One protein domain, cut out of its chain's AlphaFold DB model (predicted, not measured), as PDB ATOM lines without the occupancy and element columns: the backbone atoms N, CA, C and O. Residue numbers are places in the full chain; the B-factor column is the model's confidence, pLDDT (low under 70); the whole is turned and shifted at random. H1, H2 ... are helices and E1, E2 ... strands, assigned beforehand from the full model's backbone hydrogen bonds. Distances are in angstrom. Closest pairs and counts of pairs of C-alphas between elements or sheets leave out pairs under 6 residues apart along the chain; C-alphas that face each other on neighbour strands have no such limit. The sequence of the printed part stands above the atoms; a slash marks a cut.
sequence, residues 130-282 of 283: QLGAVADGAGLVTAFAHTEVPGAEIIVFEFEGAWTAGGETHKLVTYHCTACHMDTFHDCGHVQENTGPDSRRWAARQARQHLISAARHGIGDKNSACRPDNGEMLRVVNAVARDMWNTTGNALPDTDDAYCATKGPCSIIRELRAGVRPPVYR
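AT A GLANCE: This is residues 130 to 282 of the 283 residues of an uncharacterized protein of Streptomyces mexicanus (UniProt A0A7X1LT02). A small three-stranded antiparallel sheet, E1 E2 E3, is covered by the long helix H1 on one face and crossed by the short helix H4 on the other, while H2 lies well away from the sheet at one end of the domain, beyond H3. The printed part has 153 residues, with three named strands followed by five named helices, in the order E1 E2 E3 H1 H2 H3 H4 H5. The class is mixed, helices and strands. The whole is compact, with a radius of gyration of the C-alphas of 16.6 A and spans of 52 by 41 by 27 A.

IN THESE COORDINATES: E1, residues 139 to 145, begins at C-alpha 139 (133.440, 114.836, 107.823) and is 18.0 A long. E2, residues 153 to 161, is 22.2 A long and bends by 61 degrees at residue 158. E3, residues 170 to 177, is 21.9 A long. H1, residues 197 to 217, is the longest helix, 30.1 A, and ends at C-alpha 217 (109.093, 131.120, 117.090). H2, residues 232 to 245, is 20.0 A long. H3 is residues 256 to 262, 10.1 A; H4 is residues 265 to 273, 12.2 A; H5 is residues 279 to 282, 5.2 A, ending at C-alpha 282 (135.817, 101.102, 113.737).

HOW THE PARTS SIT: E1, E2 and E3 form a meander, each strand the antiparallel neighbour of the one before. In the hairpin E1 and E2, N 144 and O 154 are 2.9 A apart; in the hairpin E2 and E3, N 176 and O 155 are 2.7 A apart, both within hydrogen-bond range. Residues 192 to 193 pair antiparallel with residues 172 to 173 of E3. H1 and H4 lie on opposite faces, making three layers, helices on both faces of a sheet. H1 is on the sheet at a height of 8.9 A, slantwise to the strands at 36 degrees to E2 on the local plane; its closest C-alphas to E3 are those of Ala 203 and Thr 174, 5.3 A. H4, at a height of 8.8 A, runs across the strands at 89 degrees to E2 on the local plane; the C-alphas of Leu 272 and Gly 139 of E1 come within 5.7 A. H3 and H4 only just touch, only at the corner by their link, with 3 pairs of C-alphas within 8 A, the closest Ala 261 and Ser 267, 5.2 A. H2 is close to H3 but not clearly touching: the C-alphas of Leu 234 and Asp 256 are 7.3 A apart. H5 only grazes the sheet, with residues 280 to 281. In H1, H2, H3 and H4 every O i to N i+4 pair is within hydrogen-bond range; H5 is too short for one.

THE WHOLE: The C-alphas farthest apart are those of Gln 130 and Asp 243, 52.8 A. The printed part has no cut. The links E3 to H1 and H1 to H2 are long, 19 and 14 residues. Mean pLDDT of the printed part is 78.6; 34 residues are under 70, among them residues 130 to 136 and 180 to 189.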
ATOM      1  N   GLN A 130     142.260 113.584  99.700       61.56
ATOM      2  CA  GLN A 130     143.040 114.550  98.928       61.56
ATOM      3  C   GLN A 130     142.919 115.981  99.481       61.56
ATOM      4  O   GLN A 130     143.735 116.837  99.155       61.56
ATOM      5  N   LEU A 131     141.916 116.232 100.327       57.47
ATOM      6  CA  LEU A 131     141.618 117.514 100.963       57.47
ATOM      7  C   LEU A 131     141.911 117.495 102.475       57.47
ATOM      8  O   LEU A 131     141.450 118.370 103.202       57.47
ATOM      9  N   GLY A 132     142.675 116.508 102.959       50.88
ATOM     10  CA  GLY A 132     143.097 116.416 104.361       50.88
ATOM     11  C   GLY A 132     142.036 115.866 105.319       50.88
ATOM     12  O   GLY A 132     142.252 115.893 106.528       50.88
ATOM     13  N   ALA A 133     140.912 115.358 104.802       59.00
ATOM     14  CA  ALA A 133     139.919 114.643 105.597       59.00
ATOM     15  C   ALA A 133     140.311 113.168 105.787       59.00
ATOM     16  O   ALA A 133     141.126 112.617 105.041       59.00
ATOM     17  N   VAL A 134     139.680 112.498 106.756       58.19
ATOM     18  CA  VAL A 134     139.698 111.033 106.812       58.19
ATOM     19  C   VAL A 134     139.121 110.524 105.484       58.19
ATOM     20  O   VAL A 134     138.107 111.012 104.996       58.19
ATOM     21  N   ALA A 135     139.846 109.619 104.833       53.69
ATOM     22  CA  ALA A 135     139.705 109.241 103.427       53.69
ATOM     23  C   ALA A 135     138.442 108.418 103.078       53.69
ATOM     24  O   ALA A 135     138.531 107.452 102.327       53.69
ATOM     25  N   ASP A 136     137.281 108.731 103.643       68.94
ATOM     26  CA  ASP A 136     136.124 107.832 103.671       68.94
ATOM     27  C   ASP A 136     134.771 108.520 103.424       68.94
ATOM     28  O   ASP A 136     133.736 107.877 103.604       68.94
ATOM     29  N   GLY A 137     134.742 109.796 103.024       72.44
ATOM     30  CA  GLY A 137     133.484 110.552 102.920       72.44
ATOM     31  C   GLY A 137     132.880 110.921 104.282       72.44
ATOM     32  O   GLY A 137     131.734 111.348 104.338       72.44
ATOM     33  N   ALA A 138     133.641 110.695 105.358       82.19
ATOM     34  CA  ALA A 138     133.514 111.143 106.737       82.19
ATOM     35  C   ALA A 138     133.860 112.621 106.964       82.19
ATOM     36  O   ALA A 138     135.037 112.949 106.816       82.19
ATOM     37  N   GLY A 139     132.963 113.515 107.389       85.38
ATOM     38  CA  GLY A 139     133.440 114.836 107.823       85.38
ATOM     39  C   GLY A 139     132.425 115.957 107.887       85.38
ATOM     40  O   GLY A 139     131.254 115.800 107.567       85.38
ATOM     41  N   LEU A 140     132.897 117.126 108.309       87.31
ATOM     42  CA  LEU A 140     132.072 118.327 108.362       87.31
ATOM     43  C   LEU A 140     131.913 118.910 106.957       87.31
ATOM     44  O   LEU A 140     132.872 118.986 106.196       87.31
ATOM     45  N   VAL A 141     130.696 119.308 106.612       88.44
ATOM     46  CA  VAL A 141     130.396 119.985 105.344       88.44
ATOM     47  C   VAL A 141     130.369 121.481 105.563       88.44
ATOM     48  O   VAL A 141     131.010 122.213 104.830       88.44
ATOM     49  N   THR A 142     129.615 121.937 106.560       88.56
ATOM     50  CA  THR A 142     129.451 123.350 106.908       88.56
ATOM     51  C   THR A 142     128.904 123.457 108.330       88.56
ATOM     52  O   THR A 142     128.437 122.471 108.899       88.56
ATOM     53  N   ALA A 143     128.947 124.643 108.921       88.19
ATOM     54  CA  ALA A 143     128.237 124.928 110.156       88.19
ATOM     55  C   ALA A 143     127.722 126.373 110.163       88.19
ATOM     56  O   ALA A 143     128.174 127.232 109.397       88.19
ATOM     57  N   PHE A 144     126.725 126.609 111.010       86.69
ATOM     58  CA  PHE A 144     126.055 127.888 111.187       86.69
ATOM     59  C   PHE A 144     125.960 128.205 112.677       86.69
ATOM     60  O   PHE A 144     125.531 127.356 113.453       86.69
ATOM     61  N   ALA A 145     126.308 129.425 113.083       85.94
ATOM     62  CA  ALA A 145     126.124 129.847 114.468       85.94
ATOM     63  C   ALA A 145     124.630 129.871 114.839       85.94
ATOM     64  O   ALA A 145     123.795 130.340 114.058       85.94
ATOM     65  N   HIS A 146     124.295 129.389 116.036       86.50
ATOM     66  CA  HIS A 146     122.942 129.480 116.567       86.50
ATOM     67  C   HIS A 146     122.605 130.939 116.893       86.50
ATOM     68  O   HIS A 146     123.382 131.625 117.552       86.50
ATOM     69  N   THR A 147     121.446 131.426 116.443       82.62
ATOM     70  CA  THR A 147     121.095 132.852 116.596       82.62
ATOM     71  C   THR A 147     120.751 133.218 118.036       82.62
ATOM     72  O   THR A 147     121.023 134.334 118.464       82.62
ATOM     73  N   GLU A 148     120.208 132.260 118.788       82.75
ATOM     74  CA  GLU A 148     119.658 132.491 120.130       82.75
ATOM     75  C   GLU A 148     120.480 131.858 121.274       82.75
ATOM     76  O   GLU A 148     120.233 132.149 122.440       82.75
ATOM     77  N   VAL A 149     121.449 130.977 120.974       80.56
ATOM     78  CA  VAL A 149     122.238 130.244 121.989       80.56
ATOM     79  C   VAL A 149     123.715 130.522 121.736       80.56
ATOM     80  O   VAL A 149     124.290 129.956 120.803       80.56
ATOM     81  N   PRO A 150     124.349 131.403 122.528       83.44
ATOM     82  CA  PRO A 150     125.752 131.744 122.345       83.44
ATOM     83  C   PRO A 150     126.661 130.512 122.379       83.44
ATOM     84  O   PRO A 150     126.585 129.696 123.294       83.44
ATOM     85  N   GLY A 151     127.540 130.393 121.384       80.12
ATOM     86  CA  GLY A 151     128.501 129.291 121.275       80.12
ATOM     87  C   GLY A 151     127.933 127.980 120.726       80.12
ATOM     88  O   GLY A 151     128.717 127.078 120.444       80.12
ATOM     89  N   ALA A 152     126.616 127.870 120.527       83.25
ATOM     90  CA  ALA A 152     126.029 126.726 119.844       83.25
ATOM     91  C   ALA A 152     126.077 126.893 118.321       83.25
ATOM     92  O   ALA A 152     126.057 128.005 117.785       83.25
ATOM     93  N   GLU A 153     126.101 125.768 117.616       86.38
ATOM     94  CA  GLU A 153     126.158 125.702 116.162       86.38
ATOM     95  C   GLU A 153     125.158 124.676 115.627       86.38
ATOM     96  O   GLU A 153     124.777 123.722 116.306       86.38
ATOM     97  N   ILE A 154     124.753 124.855 114.374       88.38
ATOM     98  CA  ILE A 154     124.087 123.828 113.582       88.38
ATOM     99  C   ILE A 154     125.059 123.361 112.514       88.38
ATOM    100  O   ILE A 154     125.460 124.133 111.647       88.38
ATOM    101  N   ILE A 155     125.456 122.101 112.603       89.06
ATOM    102  CA  ILE A 155     126.593 121.528 111.892       89.06
ATOM    103  C   ILE A 155     126.068 120.533 110.873       89.06
ATOM    104  O   ILE A 155     125.422 119.563 111.241       89.06
ATOM    105  N   VAL A 156     126.366 120.745 109.599       90.62
ATOM    106  CA  VAL A 156     126.100 119.785 108.526       90.62
ATOM    107  C   VAL A 156     127.321 118.897 108.377       90.62
ATOM    108  O   VAL A 156     128.445 119.396 108.276       90.62
ATOM    109  N   PHE A 157     127.122 117.586 108.349       88.44
ATOM    110  CA  PHE A 157     128.218 116.634 108.244       88.44
ATOM    111  C   PHE A 157     127.806 115.381 107.471       88.44
ATOM    112  O   PHE A 157     126.645 114.968 107.459       88.44
ATOM    113  N   GLU A 158     128.791 114.805 106.796       88.88
ATOM    114  CA  GLU A 158     128.728 113.507 106.147       88.88
ATOM    115  C   GLU A 158     129.204 112.449 107.143       88.88
ATOM    116  O   GLU A 158     130.138 112.675 107.924       88.88
ATOM    117  N   PHE A 159     128.552 111.294 107.132       84.50
ATOM    118  CA  PHE A 159     128.863 110.182 108.016       84.50
ATOM    119  C   PHE A 159     128.571 108.838 107.352       84.50
ATOM    120  O   PHE A 159     127.964 108.754 106.284       84.50
ATOM    121  N   GLU A 160     129.031 107.775 107.996       83.31
ATOM    122  CA  GLU A 160     128.763 106.401 107.602       83.31
ATOM    123  C   GLU A 160     127.869 105.758 108.666       83.31
ATOM    124  O   GLU A 160     128.192 105.795 109.853       83.31
ATOM    125  N   GLY A 161     126.726 105.208 108.266       79.50
ATOM    126  CA  GLY A 161     125.799 104.595 109.211       79.50
ATOM    127  C   GLY A 161     124.621 103.908 108.539       79.50
ATOM    128  O   GLY A 161     124.412 104.038 107.334       79.50
ATOM    129  N   ALA A 162     123.849 103.176 109.336       76.25
ATOM    130  CA  ALA A 162     122.601 102.565 108.910       76.25
ATOM    131  C   ALA A 162     121.412 103.424 109.353       76.25
ATOM    132  O   ALA A 162     121.419 104.012 110.435       76.25
ATOM    133  N   TRP A 163     120.361 103.462 108.532       67.56
ATOM    134  CA  TRP A 163     119.107 104.145 108.873       67.56
ATOM    135  C   TRP A 163     118.384 103.505 110.064       67.56
ATOM    136  O   TRP A 163     117.682 104.184 110.811       67.56
ATOM    137  N   THR A 164     118.554 102.195 110.239       67.38
ATOM    138  CA  THR A 164     117.955 101.396 111.310       67.38
ATOM    139  C   THR A 164     119.020 100.547 111.991       67.38
ATOM    140  O   THR A 164     120.012 100.166 111.369       67.38
ATOM    141  N   ALA A 165     118.796 100.184 113.256       64.62
ATOM    142  CA  ALA A 165     119.680  99.264 113.967       64.62
ATOM    143  C   ALA A 165     119.823  97.933 113.199       64.62
ATOM    144  O   ALA A 165     118.822  97.311 112.848       64.62
ATOM    145  N   GLY A 166     121.065  97.520 112.921       70.75
ATOM    146  CA  GLY A 166     121.380  96.301 112.162       70.75
ATOM    147  C   GLY A 166     121.131  96.377 110.648       70.75
ATOM    148  O   GLY A 166     121.236  95.353 109.979       70.75
ATOM    149  N   GLY A 167     120.782  97.553 110.112       76.06
ATOM    150  CA  GLY A 167     120.633  97.774 108.672       76.06
ATOM    151  C   GLY A 167     121.970  97.875 107.933       76.06
ATOM    152  O   GLY A 167     123.036  97.903 108.548       76.06
ATOM    153  N   GLU A 168     121.901  97.957 106.603       84.00
ATOM    154  CA  GLU A 168     123.082  98.197 105.773       84.00
ATOM    155  C   GLU A 168     123.626  99.613 105.997       84.00
ATOM    156  O   GLU A 168     122.886 100.585 106.178       84.00
ATOM    157  N   THR A 169     124.950  99.706 106.020       83.25
ATOM    158  CA  THR A 169     125.669 100.955 106.209       83.25
ATOM    159  C   THR A 169     125.785 101.702 104.884       83.25
ATOM    160  O   THR A 169     126.314 101.179 103.906       83.25
ATOM    161  N   HIS A 170     125.362 102.963 104.873       85.06
ATOM    162  CA  HIS A 170     125.445 103.856 103.722       85.06
ATOM    163  C   HIS A 170     126.269 105.103 104.049       85.06
ATOM    164  O   HIS A 170     126.534 105.426 105.210       85.06
ATOM    165  N   LYS A 171     126.653 105.840 103.002       86.75
ATOM    166  CA  LYS A 171     127.156 107.210 103.145       86.75
ATOM    167  C   LYS A 171     125.966 108.140 103.248       86.75
ATOM    168  O   LYS A 171     125.117 108.179 102.360       86.75
ATOM    169  N   LEU A 172     125.901 108.868 104.345       87.56
ATOM    170  CA  LEU A 172     124.757 109.664 104.738       87.56
ATOM    171  C   LEU A 172     125.193 111.110 104.973       87.56
ATOM    172  O   LEU A 172     126.368 111.401 105.205       87.56
ATOM    173  N   VAL A 173     124.242 112.031 104.892       89.62
ATOM    174  CA  VAL A 173     124.424 113.438 105.241       89.62
ATOM    175  C   VAL A 173     123.254 113.892 106.100       89.62
ATOM    176  O   VAL A 173     122.107 113.507 105.873       89.62
ATOM    177  N   THR A 174     123.558 114.686 107.119       89.75
ATOM    178  CA  THR A 174     122.567 115.258 108.033       89.75
ATOM    179  C   THR A 174     123.062 116.601 108.560       89.75
ATOM    180  O   THR A 174     124.178 117.035 108.251       89.75
ATOM    181  N   TYR A 175     122.236 117.262 109.361       89.12
ATOM    182  CA  TYR A 175     122.677 118.341 110.228       89.12
ATOM    183  C   TYR A 175     122.463 117.974 111.697       89.12
ATOM    184  O   TYR A 175     121.618 117.143 112.016       89.12
ATOM    185  N   HIS A 176     123.227 118.606 112.581       87.19
ATOM    186  CA  HIS A 176     123.069 118.482 114.019       87.19
ATOM    187  C   HIS A 176     123.126 119.844 114.714       87.19
ATOM    188  O   HIS A 176     124.065 120.606 114.484       87.19
ATOM    189  N   CYS A 177     122.146 120.162 115.556       85.88
ATOM    190  CA  CYS A 177     122.143 121.361 116.384       85.88
ATOM    191  C   CYS A 177     122.717 121.060 117.772       85.88
ATOM    192  O   CYS A 177     122.101 120.362 118.575       85.88
ATOM    193  N   THR A 178     123.847 121.682 118.109       81.44
ATOM    194  CA  THR A 178     124.507 121.496 119.412       81.44
ATOM    195  C   THR A 178     123.760 122.158 120.576       81.44
ATOM    196  O   THR A 178     124.282 122.176 121.685       81.44
ATOM    197  N   ALA A 179     122.591 122.762 120.327       77.31
ATOM    198  CA  ALA A 179     121.731 123.350 121.350       77.31
ATOM    199  C   ALA A 179     120.534 122.464 121.747       77.31
ATOM    200  O   ALA A 179     119.962 122.722 122.800       77.31
ATOM    201  N   CYS A 180     120.096 121.506 120.909       69.88
ATOM    202  CA  CYS A 180     118.701 121.022 120.954       69.88
ATOM    203  C   CYS A 180     118.449 119.482 120.889       69.88
ATOM    204  O   CYS A 180     117.276 119.125 120.870       69.88
ATOM    205  N   HIS A 181     119.417 118.543 120.880       65.19
ATOM    206  CA  HIS A 181     119.111 117.095 120.645       65.19
ATOM    207  C   HIS A 181     119.761 116.134 121.664       65.19
ATOM    208  O   HIS A 181     120.928 116.334 121.987       65.19
ATOM    209  N   MET A 182     119.094 115.148 122.304       51.47
ATOM    210  CA  MET A 182     118.090 114.086 121.995       51.47
ATOM    211  C   MET A 182     118.632 112.795 121.336       51.47
ATOM    212  O   MET A 182     119.155 112.797 120.226       51.47
ATOM    213  N   ASP A 183     118.402 111.690 122.053       41.03
ATOM    214  CA  ASP A 183     118.793 110.274 121.907       41.03
ATOM    215  C   ASP A 183     118.284 109.566 120.627       41.03
ATOM    216  O   ASP A 183     117.670 108.502 120.651       41.03
ATOM    217  N   THR A 184     118.502 110.175 119.465       47.56
ATOM    218  CA  THR A 184     118.355 109.504 118.167       47.56
ATOM    219  C   THR A 184     119.710 109.488 117.488       47.56
ATOM    220  O   THR A 184     120.508 110.401 117.689       47.56
ATOM    221  N   PHE A 185     119.995 108.442 116.702       50.56
ATOM    222  CA  PHE A 185     121.308 108.278 116.072       50.56
ATOM    223  C   PHE A 185     121.726 109.576 115.344       50.56
ATOM    224  O   PHE A 185     122.896 109.928 115.454       50.56
ATOM    225  N   HIS A 186     120.764 110.344 114.776       55.91
ATOM    226  CA  HIS A 186     120.898 111.706 114.214       55.91
ATOM    227  C   HIS A 186     119.610 112.558 114.351       55.91
ATOM    228  O   HIS A 186     118.509 112.015 114.265       55.91
ATOM    229  N   ASP A 187     119.740 113.888 114.470       52.53
ATOM    230  CA  ASP A 187     118.638 114.847 114.678       52.53
ATOM    231  C   ASP A 187     117.423 114.628 113.756       52.53
ATOM    232  O   ASP A 187     117.496 114.743 112.531       52.53
ATOM    233  N   CYS A 188     116.258 114.407 114.370       54.69
ATOM    234  CA  CYS A 188     114.919 114.444 113.759       54.69
ATOM    235  C   CYS A 188     114.656 113.473 112.590       54.69
ATOM    236  O   CYS A 188     113.642 113.622 111.910       54.69
ATOM    237  N   GLY A 189     115.548 112.521 112.304       64.44
ATOM    238  CA  GLY A 189     115.451 111.738 111.069       64.44
ATOM    239  C   GLY A 189     115.690 112.568 109.801       64.44
ATOM    240  O   GLY A 189     115.356 112.113 108.709       64.44
ATOM    241  N   HIS A 190     116.300 113.759 109.909       80.31
ATOM    242  CA  HIS A 190     116.754 114.552 108.759       80.31
ATOM    243  C   HIS A 190     118.074 114.017 108.190       80.31
ATOM    244  O   HIS A 190     119.014 114.753 107.906       80.31
ATOM    245  N   VAL A 191     118.109 112.707 107.998       85.19
ATOM    246  CA  VAL A 191     119.202 111.976 107.380       85.19
ATOM    247  C   VAL A 191     118.848 111.763 105.917       85.19
ATOM    248  O   VAL A 191     117.682 111.588 105.578       85.19
ATOM    249  N   GLN A 192     119.836 111.784 105.033       87.62
ATOM    250  CA  GLN A 192     119.650 111.400 103.641       87.62
ATOM    251  C   GLN A 192     120.862 110.615 103.151       87.62
ATOM    252  O   GLN A 192     121.985 110.896 103.570       87.62
ATOM    253  N   GLU A 193     120.654 109.661 102.239       89.38
ATOM    254  CA  GLU A 193     121.773 109.088 101.494       89.38
ATOM    255  C   GLU A 193     122.502 110.190 100.724       89.38
ATOM    256  O   GLU A 193     121.914 111.022 100.022       89.38
ATOM    257  N   ASN A 194     123.814 110.215 100.896       88.56
ATOM    258  CA  ASN A 194     124.674 111.191 100.274       88.56
ATOM    259  C   ASN A 194     125.072 110.702  98.883       88.56
ATOM    260  O   ASN A 194     126.113 110.074  98.691       88.56
ATOM    261  N   THR A 195     124.211 110.985  97.912       84.88
ATOM    262  CA  THR A 195     124.408 110.607  96.510       84.88
ATOM    263  C   THR A 195     125.130 111.686  95.707       84.88
ATOM    264  O   THR A 195     125.561 111.424  94.586       84.88
ATOM    265  N   GLY A 196     125.314 112.883  96.273       88.06
ATOM    266  CA  GLY A 196     126.003 113.984  95.614       88.06
ATOM    267  C   GLY A 196     125.675 115.361  96.203       88.06
ATOM    268  O   GLY A 196     125.137 115.465  97.311       88.06
ATOM    269  N   PRO A 197     125.980 116.437  95.454       90.00
ATOM    270  CA  PRO A 197     125.824 117.819  95.915       90.00
ATOM    271  C   PRO A 197     124.409 118.176  96.378       90.00
ATOM    272  O   PRO A 197     124.227 118.956  97.315       90.00
ATOM    273  N   ASP A 198     123.390 117.594  95.746       88.56
ATOM    274  CA  ASP A 198     121.994 117.903  96.050       88.56
ATOM    275  C   ASP A 198     121.568 117.397  97.438       88.56
ATOM    276  O   ASP A 198     120.841 118.108  98.138       88.56
ATOM    277  N   SER A 199     122.082 116.246  97.892       89.75
ATOM    278  CA  SER A 199     121.858 115.756  99.262       89.75
ATOM    279  C   SER A 199     122.490 116.690 100.300       89.75
ATOM    280  O   SER A 199     121.864 117.028 101.306       89.75
ATOM    281  N   ARG A 200     123.708 117.188 100.043       90.31
ATOM    282  CA  ARG A 200     124.377 118.168 100.921       90.31
ATOM    283  C   ARG A 200     123.619 119.486 100.991       90.31
ATOM    284  O   ARG A 200     123.348 119.998 102.080       90.31
ATOM    285  N   ARG A 201     123.192 119.997  99.835       89.69
ATOM    286  CA  ARG A 201     122.354 121.195  99.739       89.69
ATOM    287  C   ARG A 201     121.043 121.033 100.502       89.69
ATOM    288  O   ARG A 201     120.596 121.988 101.145       89.69
ATOM    289  N   TRP A 202     120.415 119.862 100.421       90.75
ATOM    290  CA  TRP A 202     119.217 119.553 101.192       90.75
ATOM    291  C   TRP A 202     119.496 119.632 102.696       90.75
ATOM    292  O   TRP A 202     118.807 120.387 103.381       90.75
ATOM    293  N   ALA A 203     120.540 118.968 103.197       90.81
ATOM    294  CA  ALA A 203     120.870 118.968 104.624       90.81
ATOM    295  C   ALA A 203     121.189 120.382 105.141       90.81
ATOM    296  O   ALA A 203     120.667 120.810 106.172       90.81
ATOM    297  N   ALA A 204     121.957 121.164 104.376       90.25
ATOM    298  CA  ALA A 204     122.245 122.557 104.706       90.25
ATOM    299  C   ALA A 204     120.981 123.432 104.724       90.25
ATOM    300  O   ALA A 204     120.815 124.291 105.596       90.25
ATOM    301  N   ARG A 205     120.040 123.196 103.801       90.12
ATOM    302  CA  ARG A 205     118.733 123.860 103.826       90.12
ATOM    303  C   ARG A 205     117.959 123.517 105.098       90.12
ATOM    304  O   ARG A 205     117.410 124.445 105.693       90.12
ATOM    305  N   GLN A 206     117.928 122.251 105.514       89.38
ATOM    306  CA  GLN A 206     117.249 121.854 106.752       89.38
ATOM    307  C   GLN A 206     117.865 122.555 107.974       89.38
ATOM    308  O   GLN A 206     117.138 123.150 108.770       89.38
ATOM    309  N   ALA A 207     119.199 122.616 108.055       88.88
ATOM    310  CA  ALA A 207     119.914 123.335 109.110       88.88
ATOM    311  C   ALA A 207     119.504 124.817 109.203       88.88
ATOM    312  O   ALA A 207     119.222 125.338 110.283       88.88
ATOM    313  N   ARG A 208     119.395 125.515 108.066       88.69
ATOM    314  CA  ARG A 208     118.931 126.915 108.049       88.69
ATOM    315  C   ARG A 208     117.463 127.054 108.413       88.69
ATOM    316  O   ARG A 208     117.100 128.010 109.093       88.69
ATOM    317  N   GLN A 209     116.610 126.139 107.954       88.75
ATOM    318  CA  GLN A 209     115.197 126.142 108.333       88.75
ATOM    319  C   GLN A 209     115.041 125.998 109.848       88.75
ATOM    320  O   GLN A 209     114.216 126.701 110.428       88.75
ATOM    321  N   HIS A 210     115.881 125.181 110.485       87.25
ATOM    322  CA  HIS A 210     115.937 125.067 111.935       87.25
ATOM    323  C   HIS A 210     116.306 126.404 112.604       87.25
ATOM    324  O   HIS A 210     115.548 126.881 113.448       87.25
ATOM    325  N   LEU A 211     117.390 127.068 112.174       86.62
ATOM    326  CA  LEU A 211     117.774 128.396 112.694       86.62
ATOM    327  C   LEU A 211     116.666 129.439 112.530       86.62
ATOM    328  O   LEU A 211     116.312 130.146 113.470       86.62
ATOM    329  N   ILE A 212     116.100 129.529 111.326       87.94
ATOM    330  CA  ILE A 212     115.036 130.486 111.015       87.94
ATOM    331  C   ILE A 212     113.799 130.200 111.867       87.94
ATOM    332  O   ILE A 212     113.115 131.132 112.284       87.94
ATOM    333  N   SER A 213     113.503 128.928 112.131       87.56
ATOM    334  CA  SER A 213     112.403 128.554 113.008       87.56
ATOM    335  C   SER A 213     112.635 129.024 114.442       87.56
ATOM    336  O   SER A 213     111.704 129.570 115.028       87.56
ATOM    337  N   ALA A 214     113.840 128.840 114.990       85.38
ATOM    338  CA  ALA A 214     114.184 129.314 116.331       85.38
ATOM    339  C   ALA A 214     114.069 130.842 116.423       85.38
ATOM    340  O   ALA A 214     113.395 131.351 117.313       85.38
ATOM    341  N   ALA A 215     114.612 131.566 115.442       86.06
ATOM    342  CA  ALA A 215     114.526 133.025 115.386       86.06
ATOM    343  C   ALA A 215     113.080 133.550 115.251       86.06
ATOM    344  O   ALA A 215     112.763 134.639 115.721       86.06
ATOM    345  N   ARG A 216     112.185 132.802 114.588       88.69
ATOM    346  CA  ARG A 216     110.782 133.212 114.375       88.69
ATOM    347  C   ARG A 216     109.848 132.856 115.523       88.69
ATOM    348  O   ARG A 216     108.912 133.606 115.781       88.69
ATOM    349  N   HIS A 217     110.043 131.694 116.135       88.88
ATOM    350  CA  HIS A 217     109.093 131.120 117.090       88.88
ATOM    351  C   HIS A 217     109.648 131.032 118.515       88.88
ATOM    352  O   HIS A 217     108.882 130.780 119.437       88.88
ATOM    353  N   GLY A 218     110.944 131.278 118.713       84.56
ATOM    354  CA  GLY A 218     111.641 131.078 119.982       84.56
ATOM    355  C   GLY A 218     112.138 129.640 120.161       84.56
ATOM    356  O   GLY A 218     111.687 128.710 119.490       84.56
ATOM    357  N   ILE A 219     113.094 129.443 121.067       83.94
ATOM    358  CA  ILE A 219     113.568 128.107 121.464       83.94
ATOM    359  C   ILE A 219     112.522 127.450 122.374       83.94
ATOM    360  O   ILE A 219     111.976 128.103 123.259       83.94
ATOM    361  N   GLY A 220     112.253 126.158 122.176       77.69
ATOM    362  CA  GLY A 220     111.342 125.373 123.018       77.69
ATOM    363  C   GLY A 220     109.856 125.598 122.730       77.69
ATOM    364  O   GLY A 220     109.021 124.855 123.241       77.69
ATOM    365  N   ASP A 221     109.504 126.574 121.886       84.31
ATOM    366  CA  ASP A 221     108.113 126.794 121.490       84.31
ATOM    367  C   ASP A 221     107.569 125.604 120.686       84.31
ATOM    368  O   ASP A 221     108.247 125.008 119.843       84.31
ATOM    369  N   LYS A 222     106.288 125.288 120.895       81.88
ATOM    370  CA  LYS A 222     105.589 124.183 120.218       81.88
ATOM    371  C   LYS A 222     105.491 124.333 118.695       81.88
ATOM    372  O   LYS A 222     105.132 123.367 118.026       81.88
ATOM    373  N   ASN A 223     105.748 125.518 118.147       84.00
ATOM    374  CA  ASN A 223     105.804 125.791 116.710       84.00
ATOM    375  C   ASN A 223     107.246 125.926 116.203       84.00
ATOM    376  O   ASN A 223     107.462 126.036 115.000       84.00
ATOM    377  N   SER A 224     108.233 125.906 117.098       84.56
ATOM    378  CA  SER A 224     109.645 125.947 116.741       84.56
ATOM    379  C   SER A 224     110.162 124.569 116.355       84.56
ATOM    380  O   SER A 224     109.674 123.559 116.857       84.56
ATOM    381  N   ALA A 225     111.157 124.510 115.477       80.94
ATOM    382  CA  ALA A 225     111.927 123.303 115.206       80.94
ATOM    383  C   ALA A 225     113.074 123.094 116.218       80.94
ATOM    384  O   ALA A 225     113.531 121.963 116.350       80.94
ATOM    385  N   CYS A 226     113.518 124.133 116.948       81.69
ATOM    386  CA  CYS A 226     114.481 123.971 118.050       81.69
ATOM    387  C   CYS A 226     113.711 123.769 119.347       81.69
ATOM    388  O   CYS A 226     113.156 124.717 119.912       81.69
ATOM    389  N   ARG A 227     113.650 122.517 119.791       77.75
ATOM    390  CA  ARG A 227     112.970 122.107 121.018       77.75
ATOM    391  C   ARG A 227     113.951 121.306 121.868       77.75
ATOM    392  O   ARG A 227     113.977 120.088 121.728       77.75
ATOM    393  N   PRO A 228     114.780 121.973 122.683       71.06
ATOM    394  CA  PRO A 228     115.693 121.265 123.562       71.06
ATOM    395  C   PRO A 228     114.873 120.502 124.606       71.06
ATOM    396  O   PRO A 228     113.977 121.079 125.228       71.06
ATOM    397  N   ASP A 229     115.162 119.213 124.771       64.69
ATOM    398  CA  ASP A 229     114.660 118.424 125.896       64.69
ATOM    399  C   ASP A 229     115.519 118.725 127.135       64.69
ATOM    400  O   ASP A 229     116.698 119.065 127.036       64.69
ATOM    401  N   ASN A 230     114.923 118.674 128.320       64.88
ATOM    402  CA  ASN A 230     115.581 119.027 129.573       64.88
ATOM    403  C   ASN A 230     116.206 117.799 130.278       64.88
ATOM    404  O   ASN A 230     116.580 117.900 131.451       64.88
ATOM    405  N   GLY A 231     116.307 116.638 129.619       67.56
ATOM    406  CA  GLY A 231     116.842 115.393 130.185       67.56
ATOM    407  C   GLY A 231     115.930 114.703 131.205       67.56
ATOM    408  O   GLY A 231     116.396 113.872 131.987       67.56
ATOM    409  N   GLU A 232     114.640 115.044 131.270       72.50
ATOM    410  CA  GLU A 232     113.701 114.453 132.236       72.50
ATOM    411  C   GLU A 232     113.554 112.940 132.058       72.50
ATOM    412  O   GLU A 232     113.543 112.209 133.048       72.50
ATOM    413  N   MET A 233     113.561 112.453 130.817       70.12
ATOM    414  CA  MET A 233     113.515 111.019 130.534       70.12
ATOM    415  C   MET A 233     114.761 110.288 131.065       70.12
ATOM    416  O   MET A 233     114.614 109.301 131.788       70.12
ATOM    417  N   LEU A 234     115.975 110.804 130.819       73.56
ATOM    418  CA  LEU A 234     117.216 110.225 131.360       73.56
ATOM    419  C   LEU A 234     117.216 110.200 132.891       73.56
ATOM    420  O   LEU A 234     117.619 109.207 133.501       73.56
ATOM    421  N   ARG A 235     116.710 111.264 133.527       80.31
ATOM    422  CA  ARG A 235     116.556 111.333 134.987       80.31
ATOM    423  C   ARG A 235     115.602 110.256 135.510       80.31
ATOM    424  O   ARG A 235     115.915 109.618 136.517       80.31
ATOM    425  N   VAL A 236     114.484 110.012 134.822       80.94
ATOM    426  CA  VAL A 236     113.531 108.941 135.159       80.94
ATOM    427  C   VAL A 236     114.160 107.558 134.969       80.94
ATOM    428  O   VAL A 236     114.086 106.732 135.877       80.94
ATOM    429  N   VAL A 237     114.837 107.306 133.846       78.75
ATOM    430  CA  VAL A 237     115.500 106.017 133.574       78.75
ATOM    431  C   VAL A 237     116.595 105.730 134.599       78.75
ATOM    432  O   VAL A 237     116.641 104.631 135.146       78.75
ATOM    433  N   ASN A 238     117.434 106.714 134.927       83.06
ATOM    434  CA  ASN A 238     118.447 106.569 135.973       83.06
ATOM    435  C   ASN A 238     117.821 106.293 137.345       83.06
ATOM    436  O   ASN A 238     118.366 105.504 138.114       83.06
ATOM    437  N   ALA A 239     116.675 106.903 137.664       87.50
ATOM    438  CA  ALA A 239     115.960 106.609 138.903       87.50
ATOM    439  C   ALA A 239     115.474 105.153 138.954       87.50
ATOM    440  O   ALA A 239     115.722 104.480 139.952       87.50
ATOM    441  N   VAL A 240     114.869 104.653 137.872       87.12
ATOM    442  CA  VAL A 240     114.426 103.252 137.762       87.12
ATOM    443  C   VAL A 240     115.614 102.285 137.822       87.12
ATOM    444  O   VAL A 240     115.561 101.295 138.541       87.12
ATOM    445  N   ALA A 241     116.710 102.583 137.122       85.56
ATOM    446  CA  ALA A 241     117.925 101.769 137.119       85.56
ATOM    447  C   ALA A 241     118.540 101.625 138.520       85.56
ATOM    448  O   ALA A 241     118.900 100.519 138.928       85.56
ATOM    449  N   ARG A 242     118.633 102.730 139.273       91.19
ATOM    450  CA  ARG A 242     119.138 102.712 140.654       91.19
ATOM    451  C   ARG A 242     118.250 101.871 141.565       91.19
ATOM    452  O   ARG A 242     118.783 101.116 142.370       91.19
ATOM    453  N   ASP A 243     116.932 101.972 141.415       90.12
ATOM    454  CA  ASP A 243     115.969 101.195 142.202       90.12
ATOM    455  C   ASP A 243     116.045  99.692 141.877       90.12
ATOM    456  O   ASP A 243     116.174  98.856 142.768       90.12
ATOM    457  N   MET A 244     116.076  99.340 140.589       91.50
ATOM    458  CA  MET A 244     116.105  97.944 140.142       91.50
ATOM    459  C   MET A 244     117.432  97.230 140.421       91.50
ATOM    460  O   MET A 244     117.434  96.028 140.690       91.50
ATOM    461  N   TRP A 245     118.563  97.933 140.320       87.38
ATOM    462  CA  TRP A 245     119.901  97.330 140.418       87.38
ATOM    463  C   TRP A 245     120.678  97.738 141.669       87.38
ATOM    464  O   TRP A 245     121.824  97.320 141.837       87.38
ATOM    465  N   ASN A 246     120.065  98.526 142.554       88.00
ATOM    466  CA  ASN A 246     120.656  99.029 143.794       88.00
ATOM    467  C   ASN A 246     122.029  99.703 143.581       88.00
ATOM    468  O   ASN A 246     122.962  99.531 144.370       88.00
ATOM    469  N   THR A 247     122.178 100.432 142.471       83.75
ATOM    470  CA  THR A 247     123.419 101.135 142.125       83.75
ATOM    471  C   THR A 247     123.460 102.520 142.764       83.75
ATOM    472  O   THR A 247     122.451 103.213 142.870       83.75
ATOM    473  N   THR A 248     124.654 102.967 143.160       81.06
ATOM    474  CA  THR A 248     124.874 104.311 143.729       81.06
ATOM    475  C   THR A 248     125.184 105.373 142.675       81.06
ATOM    476  O   THR A 248     125.112 106.565 142.967       81.06
ATOM    477  N   GLY A 249     125.534 104.950 141.459       78.81
ATOM    478  CA  GLY A 249     125.812 105.817 140.320       78.81
ATOM    479  C   GLY A 249     124.757 105.692 139.228       78.81
ATOM    480  O   GLY A 249     123.971 104.741 139.199       78.81
ATOM    481  N   ASN A 250     124.779 106.657 138.313       79.44
ATOM    482  CA  ASN A 250     123.923 106.639 137.143       79.44
ATOM    483  C   ASN A 250     124.526 105.781 136.038       79.44
ATOM    484  O   ASN A 250     125.716 105.884 135.741       79.44
ATOM    485  N   ALA A 251     123.685 104.963 135.411       72.19
ATOM    486  CA  ALA A 251     124.063 104.219 134.216       72.19
ATOM    487  C   ALA A 251     124.144 105.131 132.979       72.19
ATOM    488  O   ALA A 251     124.932 104.866 132.072       72.19
ATOM    489  N   LEU A 252     123.356 106.210 132.958       71.38
ATOM    490  CA  LEU A 252     123.342 107.237 131.919       71.38
ATOM    491  C   LEU A 252     123.675 108.611 132.531       71.38
ATOM    492  O   LEU A 252     123.489 108.806 133.727       71.38
ATOM    493  N   PRO A 253     124.145 109.602 131.769       72.12
ATOM    494  CA  PRO A 253     124.327 110.960 132.282       72.12
ATOM    495  C   PRO A 253     123.011 111.581 132.790       72.12
ATOM    496  O   PRO A 253     121.929 111.179 132.372       72.12
ATOM    497  N   ASP A 254     123.098 112.553 133.704       67.00
ATOM    498  CA  ASP A 254     121.921 113.221 134.300       67.00
ATOM    499  C   ASP A 254     121.234 114.229 133.367       67.00
ATOM    500  O   ASP A 254     120.090 114.614 133.607       67.00
ATOM    501  N   THR A 255     121.938 114.680 132.328       67.81
ATOM    502  CA  THR A 255     121.432 115.620 131.324       67.81
ATOM    503  C   THR A 255     121.788 115.140 129.922       67.81
ATOM    504  O   THR A 255     122.823 114.496 129.715       67.81
ATOM    505  N   ASP A 256     120.941 115.486 128.951       67.56
ATOM    506  CA  ASP A 256     121.136 115.117 127.544       67.56
ATOM    507  C   ASP A 256     122.443 115.690 126.975       67.56
ATOM    508  O   ASP A 256     123.136 115.012 126.213       67.56
ATOM    509  N   ASP A 257     122.850 116.883 127.419       62.94
ATOM    510  CA  ASP A 257     124.105 117.525 127.003       62.94
ATOM    511  C   ASP A 257     125.330 116.643 127.291       62.94
ATOM    512  O   ASP A 257     126.232 116.490 126.459       62.94
ATOM    513  N   ALA A 258     125.362 116.025 128.475       65.88
ATOM    514  CA  ALA A 258     126.454 115.154 128.890       65.88
ATOM    515  C   ALA A 258     126.435 113.815 128.137       65.88
ATOM    516  O   ALA A 258     127.502 113.256 127.849       65.88
ATOM    517  N   TYR A 259     125.245 113.321 127.771       69.44
ATOM    518  CA  TYR A 259     125.119 112.179 126.868       69.44
ATOM    519  C   TYR A 259     125.691 112.534 125.504       69.44
ATOM    520  O   TYR A 259     126.683 111.916 125.138       69.44
ATOM    521  N   CYS A 260     125.217 113.596 124.840       70.56
ATOM    522  CA  CYS A 260     125.702 114.003 123.515       70.56
ATOM    523  C   CYS A 260     127.233 114.152 123.466       70.56
ATOM    524  O   CYS A 260     127.900 113.677 122.539       70.56
ATOM    525  N   ALA A 261     127.822 114.765 124.500       68.94
ATOM    526  CA  ALA A 261     129.263 114.984 124.607       68.94
ATOM    527  C   ALA A 261     130.098 113.690 124.700       68.94
ATOM    528  O   ALA A 261     131.282 113.683 124.340       68.94
ATOM    529  N   THR A 262     129.517 112.600 125.199       67.88
ATOM    530  CA  THR A 262     130.221 111.330 125.443       67.88
ATOM    531  C   THR A 262     129.766 110.196 124.523       67.88
ATOM    532  O   THR A 262     130.544 109.269 124.277       67.88
ATOM    533  N   LYS A 263     128.539 110.278 123.998       66.69
ATOM    534  CA  LYS A 263     127.824 109.308 123.162       66.69
ATOM    535  C   LYS A 263     126.901 110.067 122.188       66.69
ATOM    536  O   LYS A 263     126.248 111.024 122.572       66.69
ATOM    537  N   GLY A 264     126.838 109.660 120.919       73.50
ATOM    538  CA  GLY A 264     125.943 110.278 119.920       73.50
ATOM    539  C   GLY A 264     126.601 111.327 119.003       73.50
ATOM    540  O   GLY A 264     127.836 111.393 118.930       73.50
ATOM    541  N   PRO A 265     125.810 112.136 118.267       77.62
ATOM    542  CA  PRO A 265     126.307 113.028 117.214       77.62
ATOM    543  C   PRO A 265     127.377 114.032 117.655       77.62
ATOM    544  O   PRO A 265     128.365 114.189 116.939       77.62
ATOM    545  N   CYS A 266     127.258 114.668 118.833       80.38
ATOM    546  CA  CYS A 266     128.284 115.619 119.284       80.38
ATOM    547  C   CYS A 266     129.645 114.933 119.473       80.38
ATOM    548  O   CYS A 266     130.680 115.509 119.135       80.38
ATOM    549  N   SER A 267     129.661 113.696 119.984       79.19
ATOM    550  CA  SER A 267     130.896 112.920 120.127       79.19
ATOM    551  C   SER A 267     131.537 112.619 118.767       79.19
ATOM    552  O   SER A 267     132.735 112.830 118.606       79.19
ATOM    553  N   ILE A 268     130.739 112.241 117.760       81.00
ATOM    554  CA  ILE A 268     131.194 112.032 116.377       81.00
ATOM    555  C   ILE A 268     131.793 113.326 115.821       81.00
ATOM    556  O   ILE A 268     132.926 113.337 115.347       81.00
ATOM    557  N   ILE A 269     131.053 114.430 115.924       83.44
ATOM    558  CA  ILE A 269     131.459 115.747 115.432       83.44
ATOM    559  C   ILE A 269     132.759 116.210 116.092       83.44
ATOM    560  O   ILE A 269     133.617 116.760 115.406       83.44
ATOM    561  N   ARG A 270     132.944 115.979 117.397       84.31
ATOM    562  CA  ARG A 270     134.188 116.318 118.103       84.31
ATOM    563  C   ARG A 270     135.393 115.592 117.506       84.31
ATOM    564  O   ARG A 270     136.407 116.235 117.248       84.31
ATOM    565  N   GLU A 271     135.284 114.288 117.270       82.06
ATOM    566  CA  GLU A 271     136.371 113.512 116.656       82.06
ATOM    567  C   GLU A 271     136.631 113.971 115.210       82.06
ATOM    568  O   GLU A 271     137.784 114.174 114.825       82.06
ATOM    569  N   LEU A 272     135.572 114.249 114.434       82.06
ATOM    570  CA  LEU A 272     135.694 114.799 113.077       82.06
ATOM    571  C   LEU A 272     136.398 116.166 113.069       82.06
ATOM    572  O   LEU A 272     137.249 116.406 112.216       82.06
ATOM    573  N   ARG A 273     136.111 117.049 114.038       82.94
ATOM    574  CA  ARG A 273     136.820 118.334 114.220       82.94
ATOM    575  C   ARG A 273     138.303 118.148 114.519       82.94
ATOM    576  O   ARG A 273     139.106 118.980 114.110       82.94
ATOM    577  N   ALA A 274     138.664 117.072 115.211       81.88
ATOM    578  CA  ALA A 274     140.051 116.716 115.480       81.88
ATOM    579  C   ALA A 274     140.754 116.063 114.271       81.88
ATOM    580  O   ALA A 274     141.933 115.728 114.368       81.88
ATOM    581  N   GLY A 275     140.056 115.861 113.145       74.44
ATOM    582  CA  GLY A 275     140.582 115.146 111.980       74.44
ATOM    583  C   GLY A 275     140.756 113.644 112.221       74.44
ATOM    584  O   GLY A 275     141.498 112.980 111.499       74.44
ATOM    585  N   VAL A 276     140.099 113.097 113.246       77.31
ATOM    586  CA  VAL A 276     140.219 111.693 113.649       77.31
ATOM    587  C   VAL A 276     138.978 110.933 113.212       77.31
ATOM    588  O   VAL A 276     137.857 111.397 113.407       77.31
ATOM    589  N   ARG A 277     139.159 109.719 112.668       77.75
ATOM    590  CA  ARG A 277     138.022 108.837 112.369       77.75
ATOM    591  C   ARG A 277     137.337 108.437 113.681       77.75
ATOM    592  O   ARG A 277     138.002 107.762 114.485       77.75
ATOM    593  N   PRO A 278     136.047 108.785 113.876       77.69
ATOM    594  CA  PRO A 278     135.301 108.438 115.077       77.69
ATOM    595  C   PRO A 278     135.390 106.936 115.386       77.69
ATOM    596  O   PRO A 278     135.215 106.120 114.476       77.69
ATOM    597  N   PRO A 279     135.634 106.535 116.649       74.25
ATOM    598  CA  PRO A 279     135.705 105.124 117.034       74.25
ATOM    599  C   PRO A 279     134.446 104.321 116.698       74.25
ATOM    600  O   PRO A 279     134.547 103.127 116.446       74.25
ATOM    601  N   VAL A 280     133.281 104.976 116.639       71.44
ATOM    602  CA  VAL A 280     132.010 104.343 116.246       71.44
ATOM    603  C   VAL A 280     132.049 103.751 114.830       71.44
ATOM    604  O   VAL A 280     131.319 102.811 114.554       71.44
ATOM    605  N   TYR A 281     132.943 104.228 113.955       69.12
ATOM    606  CA  TYR A 281     133.136 103.676 112.608       69.12
ATOM    607  C   TYR A 281     134.232 102.602 112.526       69.12
ATOM    608  O   TYR A 281     134.670 102.278 111.423       69.12
ATOM    609  N   ARG A 282     134.767 102.137 113.663       60.34
ATOM    610  CA  ARG A 282     135.817 101.102 113.737       60.34
ATOM    611  C   ARG A 282     135.293  99.751 114.238       60.34
ATOM    612  O   ARG A 282     136.100  98.837 114.386       60.34
TER     613      ARG A 282